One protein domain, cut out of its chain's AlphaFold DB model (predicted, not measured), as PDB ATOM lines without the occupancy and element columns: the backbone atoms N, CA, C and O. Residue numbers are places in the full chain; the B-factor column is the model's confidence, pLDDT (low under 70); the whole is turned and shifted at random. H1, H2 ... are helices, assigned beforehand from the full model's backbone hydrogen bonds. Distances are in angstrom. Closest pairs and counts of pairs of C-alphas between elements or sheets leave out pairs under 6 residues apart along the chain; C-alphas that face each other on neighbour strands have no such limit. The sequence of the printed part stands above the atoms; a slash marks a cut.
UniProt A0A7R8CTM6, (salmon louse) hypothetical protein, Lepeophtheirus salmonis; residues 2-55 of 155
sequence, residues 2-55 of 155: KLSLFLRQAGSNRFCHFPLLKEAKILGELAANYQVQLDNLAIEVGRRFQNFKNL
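AT A GLANCE: This is residues 2 to 55 of the 155 residues of the protein "(salmon louse) hypothetical protein" of Lepeophtheirus salmonis (UniProt A0A7R8CTM6). One long helix, H3, makes the backbone of the model, with the shorter helix H1 packed along one side of it and running back the other way. The small helix H2 and its links lie toward the end where H3 begins, with H2 set off from both H1 and H3, while residues 46 to 55, which hold the last turn of H3 and the whole of H4, stick out past the other end as a free arm. The printed part has 54 residues with four named helices, H1, H2, H3 and H4 in that order, and no named strand; the class is all helix. The whole is loose, with a radius of gyration of the C-alphas of 12.9 A, and it spans 41 by 18 by 16 A, the arm adding to the length.

HOW THE PARTS SIT: H1, residues 2 to 11, touches H3, residues 28 to 48, with 10 pairs of C-alphas within 8 A. The closest C-alphas of the two are those of Ala 10 and Gln 35, 5.9 A apart, and the centres are 9.9 A apart. Their lines stand at a shallow tilt of 28 degrees, and they run opposite ways. H2, residues 19 to 23, touches no helix: it is apart from H1 and from H3. H4, residues 50 to 55, and H3 meet only through their link. H4 is apart from H1 and from H2. In H1, H2 and H3 every O i to N i+4 pair is within hydrogen-bond range; in H4 it is 1 of 2, beside 3 of 3 O i to N i+3 pairs.

IN THESE COORDINATES: H1 runs from Lys 2, with its C-alpha at (16.994, 238.314, 28.351), to Gly 11, a length of 14.6 A. H2 runs from Pro 19 to Glu 23, 6.1 A. H3 begins at Gly 28, C-alpha at (-3.125, 225.417, 26.860), and ends at Arg 48, 30.5 A away; with 21 residues it is the longest helix. H4 runs from Gln 50 to Leu 55, 9.4 A, and its last C-alpha is at (35.534, 235.942, 19.386).

THE WHOLE: The two C-alphas farthest apart are those of Ala 24 and Leu 55, at 41.3 A. Residues 46 to 55, of which 46 to 48 belong to H3 and 50 to 55 to H4, stand free; the body without them has 44 residues and spans 27 by 20 by 16 A. The printed part has no cut. The links from H2 to H3 and from H3 to H4 are tight, the link from H1 to H2 is short, and no link is long. The mean pLDDT of the printed part is 85.4; residue 53 is under 70, and H4 has a mean of 74.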
ATOM      1  N   LYS A   2      18.411 238.283  27.899       82.62
ATOM      2  CA  LYS A   2      16.994 238.314  28.351       82.62
ATOM      3  C   LYS A   2      16.150 237.115  27.872       82.62
ATOM      4  O   LYS A   2      15.196 236.739  28.538       82.62
ATOM      5  N   LEU A   3      16.531 236.476  26.764       86.12
ATOM      6  CA  LEU A   3      15.796 235.344  26.187       86.12
ATOM      7  C   LEU A   3      15.758 234.104  27.092       86.12
ATOM      8  O   LEU A   3      14.725 233.449  27.164       86.12
ATOM      9  N   SER A   4      16.828 233.811  27.842       85.88
ATOM     10  CA  SER A   4      16.832 232.675  28.779       85.88
ATOM     11  C   SER A   4      15.855 232.880  29.940       85.88
ATOM     12  O   SER A   4      15.234 231.930  30.413       85.88
ATOM     13  N   LEU A   5      15.663 234.132  30.369       89.75
ATOM     14  CA  LEU A   5      14.623 234.489  31.330       89.75
ATOM     15  C   LEU A   5      13.229 234.246  30.743       89.75
ATOM     16  O   LEU A   5      12.392 233.656  31.424       89.75
ATOM     17  N   PHE A   6      12.994 234.671  29.498       91.81
ATOM     18  CA  PHE A   6      11.703 234.505  28.828       91.81
ATOM     19  C   PHE A   6      11.350 233.033  28.620       91.81
ATOM     20  O   PHE A   6      10.233 232.650  28.938       91.81
ATOM     21  N   LEU A   7      12.304 232.203  28.190       89.88
ATOM     22  CA  LEU A   7      12.128 230.752  28.070       89.88
ATOM     23  C   LEU A   7      11.717 230.116  29.401       89.88
ATOM     24  O   LEU A   7      10.710 229.417  29.485       89.88
ATOM     25  N   ARG A   8      12.452 230.425  30.477       92.12
ATOM     26  CA  ARG A   8      12.157 229.900  31.817       92.12
ATOM     27  C   ARG A   8      10.771 230.312  32.309       92.12
ATOM     28  O   ARG A   8      10.074 229.520  32.935       92.12
ATOM     29  N   GLN A   9      10.377 231.560  32.073       91.38
ATOM     30  CA  GLN A   9       9.063 232.054  32.479       91.38
ATOM     31  C   GLN A   9       7.946 231.449  31.625       91.38
ATOM     32  O   GLN A   9       6.944 231.013  32.189       91.38
ATOM     33  N   ALA A  10       8.149 231.347  30.310       88.75
ATOM     34  CA  ALA A  10       7.212 230.719  29.391       88.75
ATOM     35  C   ALA A  10       6.971 229.255  29.774       88.75
ATOM     36  O   ALA A  10       5.813 228.868  29.856       88.75
ATOM     37  N   GLY A  11       8.008 228.490  30.142       86.25
ATOM     38  CA  GLY A  11       7.876 227.114  30.647       86.25
ATOM     39  C   GLY A  11       7.074 226.982  31.951       86.25
ATOM     40  O   GLY A  11       6.505 225.933  32.223       86.25
ATOM     41  N   SER A  12       6.958 228.054  32.745       88.62
ATOM     42  CA  SER A  12       6.037 228.133  33.896       88.62
ATOM     43  C   SER A  12       4.690 228.786  33.552       88.62
ATOM     44  O   SER A  12       3.976 229.222  34.452       88.62
ATOM     45  N   ASN A  13       4.377 228.934  32.265       86.31
ATOM     46  CA  ASN A  13       3.205 229.633  31.742       86.31
ATOM     47  C   ASN A  13       3.077 231.098  32.213       86.31
ATOM     48  O   ASN A  13       1.985 231.623  32.433       86.31
ATOM     49  N   ARG A  14       4.215 231.773  32.408       88.25
ATOM     50  CA  ARG A  14       4.290 233.172  32.843       88.25
ATOM     51  C   ARG A  14       4.790 234.051  31.705       88.25
ATOM     52  O   ARG A  14       5.957 234.008  31.345       88.25
ATOM     53  N   PHE A  15       3.926 234.934  31.212       88.38
ATOM     54  CA  PHE A  15       4.240 235.868  30.123       88.38
ATOM     55  C   PHE A  15       4.296 237.330  30.596       88.38
ATOM     56  O   PHE A  15       3.860 238.243  29.905       88.38
ATOM     57  N   CYS A  16       4.837 237.589  31.791       88.00
ATOM     58  CA  CYS A  16       4.797 238.913  32.428       88.00
ATOM     59  C   CYS A  16       5.530 240.033  31.664       88.00
ATOM     60  O   CYS A  16       5.235 241.203  31.899       88.00
ATOM     61  N   HIS A  17       6.443 239.686  30.753       88.88
ATOM     62  CA  HIS A  17       7.151 240.630  29.879       88.88
ATOM     63  C   HIS A  17       6.547 240.742  28.469       88.88
ATOM     64  O   HIS A  17       7.090 241.457  27.632       88.88
ATOM     65  N   PHE A  18       5.417 240.073  28.217       89.06
ATOM     66  CA  PHE A  18       4.643 240.167  26.981       89.06
ATOM     67  C   PHE A  18       3.246 240.708  27.326       89.06
ATOM     68  O   PHE A  18       2.344 239.911  27.587       89.06
ATOM     69  N   PRO A  19       3.049 242.043  27.366       87.19
ATOM     70  CA  PRO A  19       1.820 242.662  27.879       87.19
ATOM     71  C   PRO A  19       0.542 242.099  27.249       87.19
ATOM     72  O   PRO A  19      -0.355 241.683  27.972       87.19
ATOM     73  N   LEU A  20       0.528 241.946  25.922       87.12
ATOM     74  CA  LEU A  20      -0.614 241.393  25.188       87.12
ATOM     75  C   LEU A  20      -0.909 239.932  25.561       87.12
ATOM     76  O   LEU A  20      -2.064 239.558  25.729       87.12
ATOM     77  N   LEU A  21       0.125 239.104  25.736       85.88
ATOM     78  CA  LEU A  21      -0.048 237.696  26.120       85.88
ATOM     79  C   LEU A  21      -0.475 237.556  27.586       85.88
ATOM     80  O   LEU A  21      -1.238 236.655  27.932       85.88
ATOM     81  N   LYS A  22      -0.001 238.465  28.446       85.75
ATOM     82  CA  LYS A  22      -0.404 238.561  29.851       85.75
ATOM     83  C   LYS A  22      -1.878 238.954  29.975       85.75
ATOM     84  O   LYS A  22      -2.598 238.335  30.753       85.75
ATOM     85  N   GLU A  23      -2.314 239.965  29.228       86.25
ATOM     86  CA  GLU A  23      -3.702 240.445  29.206       86.25
ATOM     87  C   GLU A  23      -4.656 239.398  28.635       86.25
ATOM     88  O   GLU A  23      -5.695 239.126  29.233       86.25
ATOM     89  N   ALA A  24      -4.259 238.737  27.544       83.31
ATOM     90  CA  ALA A  24      -5.025 237.658  26.929       83.31
ATOM     91  C   ALA A  24      -5.110 236.386  27.793       83.31
ATOM     92  O   ALA A  24      -5.854 235.475  27.440       83.31
ATOM     93  N   LYS A  25      -4.352 236.308  28.904       80.94
ATOM     94  CA  LYS A  25      -4.255 235.138  29.795       80.94
ATOM     95  C   LYS A  25      -4.158 233.834  29.000       80.94
ATOM     96  O   LYS A  25      -4.943 232.915  29.212       80.94
ATOM     97  N   ILE A  26      -3.222 233.783  28.052       81.75
ATOM     98  CA  ILE A  26      -3.077 232.626  27.167       81.75
ATOM     99  C   ILE A  26      -2.827 231.347  27.982       81.75
ATOM    100  O   ILE A  26      -2.040 231.344  28.929       81.75
ATOM    101  N   LEU A  27      -3.511 230.260  27.623       80.88
ATOM    102  CA  LEU A  27      -3.429 228.955  28.282       80.88
ATOM    103  C   LEU A  27      -3.401 227.837  27.233       80.88
ATOM    104  O   LEU A  27      -3.724 228.055  26.063       80.88
ATOM    105  N   GLY A  28      -3.037 226.630  27.672       82.81
ATOM    106  CA  GLY A  28      -3.125 225.417  26.860       82.81
ATOM    107  C   GLY A  28      -2.288 225.490  25.582       82.81
ATOM    108  O   GLY A  28      -1.126 225.894  25.606       82.81
ATOM    109  N   GLU A  29      -2.894 225.106  24.462       85.38
ATOM    110  CA  GLU A  29      -2.235 224.978  23.158       85.38
ATOM    111  C   GLU A  29      -1.620 226.293  22.658       85.38
ATOM    112  O   GLU A  29      -0.510 226.308  22.131       85.38
ATOM    113  N   LEU A  30      -2.284 227.429  22.895       84.62
ATOM    114  CA  LEU A  30      -1.763 228.732  22.480       84.62
ATOM    115  C   LEU A  30      -0.478 229.096  23.238       84.62
ATOM    116  O   LEU A  30       0.476 229.587  22.638       84.62
ATOM    117  N   ALA A  31      -0.427 228.823  24.544       87.06
ATOM    118  CA  ALA A  31       0.778 229.037  25.342       87.06
ATOM    119  C   ALA A  31       1.925 228.110  24.914       87.06
ATOM    120  O   ALA A  31       3.063 228.569  24.797       87.06
ATOM    121  N   ALA A  32       1.617 226.842  24.616       89.00
ATOM    122  CA  ALA A  32       2.585 225.886  24.082       89.00
ATOM    123  C   ALA A  32       3.158 226.355  22.733       89.00
ATOM    124  O   ALA A  32       4.372 226.338  22.538       89.00
ATOM    125  N   ASN A  33       2.320 226.889  21.838       90.62
ATOM    126  CA  ASN A  33       2.776 227.453  20.567       90.62
ATOM    127  C   ASN A  33       3.776 228.600  20.774       90.62
ATOM    128  O   ASN A  33       4.818 228.630  20.122       90.62
ATOM    129  N   TYR A  34       3.518 229.524  21.706       89.12
ATOM    130  CA  TYR A  34       4.460 230.612  22.000       89.12
ATOM    131  C   TYR A  34       5.763 230.133  22.649       89.12
ATOM    132  O   TYR A  34       6.811 230.718  22.375       89.12
ATOM    133  N   GLN A  35       5.726 229.082  23.472       90.00
ATOM    134  CA  GLN A  35       6.946 228.445  23.981       90.00
ATOM    135  C   GLN A  35       7.799 227.916  22.823       90.00
ATOM    136  O   GLN A  35       8.960 228.299  22.716       90.00
ATOM    137  N   VAL A  36       7.196 227.169  21.889       92.69
ATOM    138  CA  VAL A  36       7.890 226.653  20.694       92.69
ATOM    139  C   VAL A  36       8.493 227.787  19.859       92.69
ATOM    140  O   VAL A  36       9.626 227.687  19.391       92.69
ATOM    141  N   GLN A  37       7.780 228.905  19.693       91.56
ATOM    142  CA  GLN A  37       8.325 230.073  18.990       91.56
ATOM    143  C   GLN A  37       9.530 230.688  19.722       91.56
ATOM    144  O   GLN A  37      10.493 231.101  19.074       91.56
ATOM    145  N   LEU A  38       9.507 230.746  21.058       91.38
ATOM    146  CA  LEU A  38      10.643 231.222  21.850       91.38
ATOM    147  C   LEU A  38      11.838 230.265  21.780       91.38
ATOM    148  O   LEU A  38      12.971 230.740  21.700       91.38
ATOM    149  N   ASP A  39      11.598 228.954  21.764       92.12
ATOM    150  CA  ASP A  39      12.642 227.942  21.584       92.12
ATOM    151  C   ASP A  39      13.299 228.070  20.206       92.12
ATOM    152  O   ASP A  39      14.521 228.182  20.107       92.12
ATOM    153  N   ASN A  40      12.496 228.174  19.143       93.12
ATOM    154  CA  ASN A  40      12.994 228.396  17.785       93.12
ATOM    155  C   ASN A  40      13.807 229.691  17.683       93.12
ATOM    156  O   ASN A  40      14.887 229.712  17.089       93.12
ATOM    157  N   LEU A  41      13.327 230.772  18.307       90.12
ATOM    158  CA  LEU A  41      14.067 232.029  18.378       90.12
ATOM    159  C   LEU A  41      15.406 231.848  19.105       90.12
ATOM    160  O   LEU A  41      16.414 232.408  18.676       90.12
ATOM    161  N   ALA A  42      15.444 231.075  20.188       87.38
ATOM    162  CA  ALA A  42      16.674 230.812  20.927       87.38
ATOM    163  C   ALA A  42      17.677 229.981  20.128       87.38
ATOM    164  O   ALA A  42      18.870 230.286  20.173       87.38
ATOM    165  N   ILE A  43      17.203 229.002  19.358       88.81
ATOM    166  CA  ILE A  43      18.029 228.230  18.427       88.81
ATOM    167  C   ILE A  43      18.614 229.149  17.356       88.81
ATOM    168  O   ILE A  43      19.825 229.142  17.153       88.81
ATOM    169  N   GLU A  44      17.798 229.988  16.717       87.88
ATOM    170  CA  GLU A  44      18.266 230.882  15.653       87.88
ATOM    171  C   GLU A  44      19.220 231.965  16.162       87.88
ATOM    172  O   GLU A  44      20.223 232.262  15.509       87.88
ATOM    173  N   VAL A  45      18.969 232.523  17.350       81.88
ATOM    174  CA  VAL A  45      19.925 233.416  18.018       81.88
ATOM    175  C   VAL A  45      21.208 232.651  18.333       81.88
ATOM    176  O   VAL A  45      22.293 233.112  17.996       81.88
ATOM    177  N   GLY A  46      21.102 231.453  18.905       80.12
ATOM    178  CA  GLY A  46      22.245 230.581  19.146       80.12
ATOM    179  C   GLY A  46      23.082 230.405  17.886       80.12
ATOM    180  O   GLY A  46      24.254 230.760  17.906       80.12
ATOM    181  N   ARG A  47      22.458 229.954  16.790       83.56
ATOM    182  CA  ARG A  47      23.045 229.719  15.462       83.56
ATOM    183  C   ARG A  47      23.707 230.971  14.887       83.56
ATOM    184  O   ARG A  47      24.865 230.928  14.484       83.56
ATOM    185  N   ARG A  48      22.994 232.100  14.871       78.62
ATOM    186  CA  ARG A  48      23.483 233.363  14.295       78.62
ATOM    187  C   ARG A  48      24.665 233.942  15.069       78.62
ATOM    188  O   ARG A  48      25.529 234.566  14.461       78.62
ATOM    189  N   PHE A  49      24.712 233.721  16.381       73.44
ATOM    190  CA  PHE A  49      25.774 234.226  17.246       73.44
ATOM    191  C   PHE A  49      26.809 233.155  17.642       73.44
ATOM    192  O   PHE A  49      27.656 233.431  18.488       73.44
ATOM    193  N   GLN A  50      26.816 231.961  17.028       75.50
ATOM    194  CA  GLN A  50      27.815 230.927  17.356       75.50
ATOM    195  C   GLN A  50      29.240 231.422  17.121       75.50
ATOM    196  O   GLN A  50      30.098 231.229  17.976       75.50
ATOM    197  N   ASN A  51      29.468 232.139  16.021       70.56
ATOM    198  CA  ASN A  51      30.788 232.676  15.693       70.56
ATOM    199  C   ASN A  51      31.275 233.707  16.722       70.56
ATOM    200  O   ASN A  51      32.477 233.828  16.921       70.56
ATOM    201  N   PHE A  52      30.370 234.404  17.423       71.31
ATOM    202  CA  PHE A  52      30.757 235.350  18.475       71.31
ATOM    203  C   PHE A  52      31.357 234.655  19.696       71.31
ATOM    204  O   PHE A  52      32.182 235.261  20.370       71.31
ATOM    205  N   LYS A  53      31.014 233.385  19.953       69.88
ATOM    206  CA  LYS A  53      31.668 232.602  21.014       69.88
ATOM    207  C   LYS A  53      33.158 232.414  20.732       69.88
ATOM    208  O   LYS A  53      33.965 232.478  21.645       69.88
ATOM    209  N   ASN A  54      33.529 232.267  19.461       74.75
ATOM    210  CA  ASN A  54      34.934 232.148  19.063       74.75
ATOM    211  C   ASN A  54      35.688 233.482  19.190       74.75
ATOM    212  O   ASN A  54      36.910 233.486  19.285       74.75
ATOM    213  N   LEU A  55      34.966 234.606  19.202       79.56
ATOM    214  CA  LEU A  55      35.534 235.942  19.386       79.56
ATOM    215  C   LEU A  55      35.620 236.340  20.863       79.56
ATOM    216  O   LEU A  55      36.298 237.309  21.184       79.56
TER     217      LEU A  55